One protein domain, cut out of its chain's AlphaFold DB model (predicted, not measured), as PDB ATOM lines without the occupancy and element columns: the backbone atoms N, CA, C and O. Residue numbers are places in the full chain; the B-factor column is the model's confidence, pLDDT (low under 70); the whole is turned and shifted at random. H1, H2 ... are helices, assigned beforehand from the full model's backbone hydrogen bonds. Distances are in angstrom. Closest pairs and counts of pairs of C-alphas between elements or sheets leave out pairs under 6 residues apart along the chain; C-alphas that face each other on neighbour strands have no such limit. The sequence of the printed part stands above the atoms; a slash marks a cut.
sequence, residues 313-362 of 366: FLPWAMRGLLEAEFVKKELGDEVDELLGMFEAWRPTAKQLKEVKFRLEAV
ATOM      1  N   PHE A 313      25.255 -40.654  -2.864       91.50
ATOM      2  CA  PHE A 313      25.247 -41.711  -1.845       91.50
ATOM      3  C   PHE A 313      26.005 -41.331  -0.576       91.50
ATOM      4  O   PHE A 313      25.451 -41.496   0.505       91.50
ATOM      5  N   LEU A 314      27.204 -40.749  -0.680       92.94
ATOM      6  CA  LEU A 314      27.961 -40.310   0.497       92.94
ATOM      7  C   LEU A 314      27.188 -39.297   1.375       92.94
ATOM      8  O   LEU A 314      27.048 -39.550   2.573       92.94
ATOM      9  N   PRO A 315      26.616 -38.198   0.835       93.44
ATOM     10  CA  PRO A 315      25.812 -37.276   1.640       93.44
ATOM     11  C   PRO A 315      24.556 -37.939   2.217       93.44
ATOM     12  O   PRO A 315      24.175 -37.666   3.352       93.44
ATOM     13  N   TRP A 316      23.910 -38.827   1.455       93.00
ATOM     14  CA  TRP A 316      22.726 -39.544   1.924       93.00
ATOM     15  C   TRP A 316      23.050 -40.505   3.073       93.00
ATOM     16  O   TRP A 316      22.315 -40.537   4.060       93.00
ATOM     17  N   ALA A 317      24.167 -41.228   2.979       94.19
ATOM     18  CA  ALA A 317      24.657 -42.109   4.029       94.19
ATOM     19  C   ALA A 317      24.974 -41.321   5.305       94.19
ATOM     20  O   ALA A 317      24.495 -41.679   6.381       94.19
ATOM     21  N   MET A 318      25.694 -40.199   5.172       94.81
ATOM     22  CA  MET A 318      26.013 -39.328   6.306       94.81
ATOM     23  C   MET A 318      24.748 -38.779   6.969       94.81
ATOM     24  O   MET A 318      24.596 -38.856   8.185       94.81
ATOM     25  N   ARG A 319      23.786 -38.292   6.176       93.06
ATOM     26  CA  ARG A 319      22.498 -37.832   6.705       93.06
ATOM     27  C   ARG A 319      21.751 -38.946   7.433       93.06
ATOM     28  O   ARG A 319      21.209 -38.695   8.500       93.06
ATOM     29  N   GLY A 320      21.687 -40.147   6.858       92.81
ATOM     30  CA  GLY A 320      21.012 -41.287   7.480       92.81
ATOM     31  C   GLY A 320      21.593 -41.613   8.855       92.81
ATOM     32  O   GLY A 320      20.841 -41.785   9.810       92.81
ATOM     33  N   LEU A 321      22.923 -41.600   8.950       93.88
ATOM     34  CA  LEU A 321      23.662 -41.818  10.187       93.88
ATOM     35  C   LEU A 321      23.358 -40.741  11.242       93.88
ATOM     36  O   LEU A 321      23.009 -41.089  12.366       93.88
ATOM     37  N   LEU A 322      23.410 -39.454  10.886       91.81
ATOM     38  CA  LEU A 322      23.126 -38.344  11.813       91.81
ATOM     39  C   LEU A 322      21.652 -38.276  12.236       91.81
ATOM     40  O   LEU A 322      21.319 -37.852  13.339       91.81
ATOM     41  N   GLU A 323      20.740 -38.670  11.346       91.00
ATOM     42  CA  GLU A 323      19.303 -38.594  11.603       91.00
ATOM     43  C   GLU A 323      18.778 -39.786  12.424       91.00
ATOM     44  O   GLU A 323      17.621 -39.747  12.857       91.00
ATOM     45  N   ALA A 324      19.603 -40.811  12.671       91.88
ATOM     46  CA  ALA A 324      19.234 -41.984  13.453       91.88
ATOM     47  C   ALA A 324      18.860 -41.612  14.899       91.88
ATOM     48  O   ALA A 324      19.601 -40.928  15.601       91.88
ATOM     49  N   GLU A 325      17.718 -42.119  15.374       92.56
ATOM     50  CA  GLU A 325      17.174 -41.795  16.704       92.56
ATOM     51  C   GLU A 325      18.158 -42.069  17.846       92.56
ATOM     52  O   GLU A 325      18.255 -41.271  18.773       92.56
ATOM     53  N   PHE A 326      18.897 -43.180  17.774       93.88
ATOM     54  CA  PHE A 326      19.915 -43.513  18.772       93.88
ATOM     55  C   PHE A 326      21.064 -42.500  18.763       93.88
ATOM     56  O   PHE A 326      21.491 -42.053  19.819       93.88
ATOM     57  N   VAL A 327      21.527 -42.096  17.575       93.12
ATOM     58  CA  VAL A 327      22.619 -41.123  17.425       93.12
ATOM     59  C   VAL A 327      22.224 -39.781  18.033       93.12
ATOM     60  O   VAL A 327      22.966 -39.234  18.838       93.12
ATOM     61  N   LYS A 328      21.015 -39.296  17.738       91.88
ATOM     62  CA  LYS A 328      20.510 -38.033  18.296       91.88
ATOM     63  C   LYS A 328      20.340 -38.042  19.811       91.88
ATOM     64  O   LYS A 328      20.505 -37.002  20.436       91.88
ATOM     65  N   LYS A 329      19.922 -39.173  20.384       93.56
ATOM     66  CA  LYS A 329      19.603 -39.269  21.817       93.56
ATOM     67  C   LYS A 329      20.826 -39.561  22.673       93.56
ATOM     68  O   LYS A 329      20.955 -38.973  23.737       93.56
ATOM     69  N   GLU A 330      21.697 -40.446  22.204       95.56
ATOM     70  CA  GLU A 330      22.767 -41.024  23.024       95.56
ATOM     71  C   GLU A 330      24.170 -40.564  22.606       95.56
ATOM     72  O   GLU A 330      25.109 -40.736  23.373       95.56
ATOM     73  N   LEU A 331      24.344 -40.007  21.398       94.88
ATOM     74  CA  LEU A 331      25.660 -39.681  20.826       94.88
ATOM     75  C   LEU A 331      25.761 -38.224  20.336       94.88
ATOM     76  O   LEU A 331      26.589 -37.929  19.478       94.88
ATOM     77  N   GLY A 332      24.926 -37.320  20.861       91.62
ATOM     78  CA  GLY A 332      24.886 -35.909  20.449       91.62
ATOM     79  C   GLY A 332      26.231 -35.192  20.602       91.62
ATOM     80  O   GLY A 332      26.704 -34.591  19.644       91.62
ATOM     81  N   ASP A 333      26.893 -35.348  21.751       93.25
ATOM     82  CA  ASP A 333      28.187 -34.702  22.021       93.25
ATOM     83  C   ASP A 333      29.293 -35.180  21.059       93.25
ATOM     84  O   ASP A 333      30.092 -34.385  20.568       93.25
ATOM     85  N   GLU A 334      29.322 -36.481  20.743       94.31
ATOM     86  CA  GLU A 334      30.267 -37.052  19.770       94.31
ATOM     87  C   GLU A 334      29.975 -36.568  18.348       94.31
ATOM     88  O   GLU A 334      30.899 -36.369  17.556       94.31
ATOM     89  N   VAL A 335      28.694 -36.376  18.012       93.19
ATOM     90  CA  VAL A 335      28.311 -35.748  16.750       93.19
ATOM     91  C   VAL A 335      28.858 -34.329  16.722       93.19
ATOM     92  O   VAL A 335      29.629 -34.045  15.815       93.19
ATOM     93  N   ASP A 336      28.561 -33.489  17.714       92.19
ATOM     94  CA  ASP A 336      29.025 -32.095  17.776       92.19
ATOM     95  C   ASP A 336      30.558 -31.977  17.661       92.19
ATOM     96  O   ASP A 336      31.070 -31.102  16.955       92.19
ATOM     97  N   GLU A 337      31.308 -32.899  18.274       93.75
ATOM     98  CA  GLU A 337      32.761 -32.993  18.103       93.75
ATOM     99  C   GLU A 337      33.156 -33.299  16.647       93.75
ATOM    100  O   GLU A 337      34.000 -32.600  16.072       93.75
ATOM    101  N   LEU A 338      32.523 -34.293  16.010       93.75
ATOM    102  CA  LEU A 338      32.738 -34.602  14.591       93.75
ATOM    103  C   LEU A 338      32.415 -33.405  13.687       93.75
ATOM    104  O   LEU A 338      33.116 -33.194  12.692       93.75
ATOM    105  N   LEU A 339      31.392 -32.614  14.026       91.38
ATOM    106  CA  LEU A 339      31.013 -31.408  13.283       91.38
ATOM    107  C   LEU A 339      32.115 -30.355  13.377       91.38
ATOM    108  O   LEU A 339      32.606 -29.868  12.356       91.38
ATOM    109  N   GLY A 340      32.589 -30.080  14.595       93.00
ATOM    110  CA  GLY A 340      33.711 -29.171  14.827       93.00
ATOM    111  C   GLY A 340      34.975 -29.606  14.078       93.00
ATOM    112  O   GLY A 340      35.638 -28.789  13.429       93.00
ATOM    113  N   MET A 341      35.280 -30.908  14.082       94.69
ATOM    114  CA  MET A 341      36.389 -31.466  13.307       94.69
ATOM    115  C   MET A 341      36.194 -31.271  11.802       94.69
ATOM    116  O   MET A 341      37.139 -30.867  11.123       94.69
ATOM    117  N   PHE A 342      34.992 -31.506  11.265       94.25
ATOM    118  CA  PHE A 342      34.682 -31.293   9.848       94.25
ATOM    119  C   PHE A 342      34.886 -29.831   9.425       94.25
ATOM    120  O   PHE A 342      35.521 -29.544   8.397       94.25
ATOM    121  N   GLU A 343      34.399 -28.894  10.240       92.31
ATOM    122  CA  GLU A 343      34.541 -27.460   9.994       92.31
ATOM    123  C   GLU A 343      36.003 -27.012  10.010       92.31
ATOM    124  O   GLU A 343      36.402 -26.177   9.188       92.31
ATOM    125  N   ALA A 344      36.826 -27.593  10.886       93.75
ATOM    126  CA  ALA A 344      38.262 -27.333  10.966       93.75
ATOM    127  C   ALA A 344      39.070 -28.065   9.882       93.75
ATOM    128  O   ALA A 344      40.126 -27.585   9.463       93.75
ATOM    129  N   TRP A 345      38.574 -29.187   9.360       94.69
ATOM    130  CA  TRP A 345      39.320 -30.066   8.461       94.69
ATOM    131  C   TRP A 345      39.683 -29.379   7.139       94.69
ATOM    132  O   TRP A 345      38.844 -28.766   6.472       94.69
ATOM    133  N   ARG A 346      40.952 -29.443   6.732       93.00
ATOM    134  CA  ARG A 346      41.463 -28.839   5.487       93.00
ATOM    135  C   ARG A 346      42.247 -29.892   4.692       93.00
ATOM    136  O   ARG A 346      43.476 -29.875   4.721       93.00
ATOM    137  N   PRO A 347      41.567 -30.819   3.992       91.88
ATOM    138  CA  PRO A 347      42.254 -31.874   3.255       91.88
ATOM    139  C   PRO A 347      43.091 -31.310   2.103       91.88
ATOM    140  O   PRO A 347      42.675 -30.386   1.398       91.88
ATOM    141  N   THR A 348      44.266 -31.894   1.875       89.88
ATOM    142  CA  THR A 348      45.192 -31.493   0.801       89.88
ATOM    143  C   THR A 348      45.062 -32.380  -0.435       89.88
ATOM    144  O   THR A 348      45.060 -31.860  -1.559       89.88
ATOM    145  N   ALA A 349      44.896 -33.691  -0.233       89.25
ATOM    146  CA  ALA A 349      44.716 -34.684  -1.285       89.25
ATOM    147  C   ALA A 349      43.428 -34.443  -2.087       89.25
ATOM    148  O   ALA A 349      42.394 -34.055  -1.540       89.25
ATOM    149  N   LYS A 350      43.489 -34.680  -3.405       90.94
ATOM    150  CA  LYS A 350      42.377 -34.419  -4.333       90.94
ATOM    151  C   LYS A 350      41.118 -35.204  -3.945       90.94
ATOM    152  O   LYS A 350      40.046 -34.616  -3.877       90.94
ATOM    153  N   GLN A 351      41.272 -36.492  -3.650       89.94
ATOM    154  CA  GLN A 351      40.177 -37.389  -3.276       89.94
ATOM    155  C   GLN A 351      39.504 -36.929  -1.975       89.94
ATOM    156  O   GLN A 351      38.283 -36.886  -1.882       89.94
ATOM    157  N   LEU A 352      40.290 -36.495  -0.986       92.00
ATOM    158  CA  LEU A 352      39.758 -36.033   0.297       92.00
ATOM    159  C   LEU A 352      39.068 -34.663   0.193       92.00
ATOM    160  O   LEU A 352      38.070 -34.419   0.868       92.00
ATOM    161  N   LYS A 353      39.548 -33.776  -0.690       93.62
ATOM    162  CA  LYS A 353      38.844 -32.526  -1.031       93.62
ATOM    163  C   LYS A 353      37.479 -32.800  -1.658       93.62
ATOM    164  O   LYS A 353      36.522 -32.096  -1.349       93.62
ATOM    165  N   GLU A 354      37.385 -33.818  -2.509       91.69
ATOM    166  CA  GLU A 354      36.122 -34.247  -3.110       91.69
ATOM    167  C   GLU A 354      35.161 -34.837  -2.067       91.69
ATOM    168  O   GLU A 354      33.988 -34.468  -2.048       91.69
ATOM    169  N   VAL A 355      35.661 -35.666  -1.143       93.38
ATOM    170  CA  VAL A 355      34.886 -36.145   0.017       93.38
ATOM    171  C   VAL A 355      34.350 -34.970   0.827       93.38
ATOM    172  O   VAL A 355      33.148 -34.914   1.087       93.38
ATOM    173  N   LYS A 356      35.209 -34.000   1.169       94.38
ATOM    174  CA  LYS A 356      34.779 -32.796   1.886       94.38
ATOM    175  C   LYS A 356      33.670 -32.072   1.130       94.38
ATOM    176  O   LYS A 356      32.628 -31.798   1.710       94.38
ATOM    177  N   PHE A 357      33.866 -31.814  -0.162       93.12
ATOM    178  CA  PHE A 357      32.879 -31.137  -1.001       93.12
ATOM    179  C   PHE A 357      31.530 -31.868  -1.042       93.12
ATOM    180  O   PHE A 357      30.490 -31.228  -0.922       93.12
ATOM    181  N   ARG A 358      31.520 -33.203  -1.166       91.75
ATOM    182  CA  ARG A 358      30.278 -33.995  -1.117       91.75
ATOM    183  C   ARG A 358      29.588 -33.835   0.242       91.75
ATOM    184  O   ARG A 358      28.382 -33.602   0.287       91.75
ATOM    185  N   LEU A 359      30.339 -33.911   1.340       93.12
ATOM    186  CA  LEU A 359      29.799 -33.782   2.696       93.12
ATOM    187  C   LEU A 359      29.330 -32.358   3.049       93.12
ATOM    188  O   LEU A 359      28.458 -32.217   3.901       93.12
ATOM    189  N   GLU A 360      29.783 -31.310   2.354       89.62
ATOM    190  CA  GLU A 360      29.236 -29.949   2.533       89.62
ATOM    191  C   GLU A 360      27.717 -29.892   2.279       89.62
ATOM    192  O   GLU A 360      27.017 -29.077   2.875       89.62
ATOM    193  N   ALA A 361      27.160 -30.792   1.458       79.69
ATOM    194  CA  ALA A 361      25.715 -30.856   1.218       79.69
ATOM    195  C   ALA A 361      24.901 -31.187   2.484       79.69
ATOM    196  O   ALA A 361      23.722 -30.840   2.571       79.69
ATOM    197  N   VAL A 362      25.522 -31.842   3.467       78.12
ATOM    198  CA  VAL A 362      24.915 -32.112   4.773       78.12
ATOM    199  C   VAL A 362      25.387 -31.132   5.845       78.12
ATOM    200  O   VAL A 362      24.972 -31.285   6.977       78.12
TER     201      VAL A 362
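Overview. This is residues 313 to 362 of the 366 residues of an uncharacterized protein of Didymella rabiei (UniProt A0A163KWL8). Four helices follow each other round a flat, open loop: H1 leads to the short H2 at one end, H3 runs back along one long side, and H4 returns until its last residues, 358 to 362, pack on H1 and close the loop. Contacts are few, and residues 336 to 341 of H3 stand free. The printed part has 50 residues, with helices H1, H2, H3 and H4 in that order and no named strand; the class is all helix. It is only just loose, close to compact, with a radius of gyration of the C-alphas of 11.8 A, and spans 35 by 23 by 12 A.

Arrangement. Start with H1, residues 313 to 323, and go on to H2, residues 325 to 330: they are close but not clearly touching, C-alphas 322 and 328 being closest at 7.0 A. H3, residues 332 to 344, is about perpendicular to H2, at 84 degrees. Look next at H4, residues 350 to 362: it touches H1 with residues 358 to 362 alone, the closest C-alphas being those of Pro 315 and Leu 359, 5.4 A apart, at a steep tilt of 47 degrees, the same way. H3 and H4 are near each other, with 5 pairs of C-alphas within 10 A; H2 and H4 are apart. Every O i to N i+4 pair is within hydrogen-bond range in H1, H2 and H3, and 7 of 9 in H4.

Along the chain. Find C-alpha 313 at (25.247, -41.711, -1.845), where H1 begins; it runs 15.0 A. H2 is 8.5 A long. H3 runs 18.5 A from C-alpha 332 at (24.886, -35.909, 20.449). H4 runs 19.8 A to C-alpha 362 at (24.915, -32.112, 4.773).

Size, cuts and confidence. The C-alphas of Lys 329 and Lys 350, the two farthest apart, are 35.0 A apart. The printed part has no cut, its three links are tight, and no printed residue is under 70 in pLDDT.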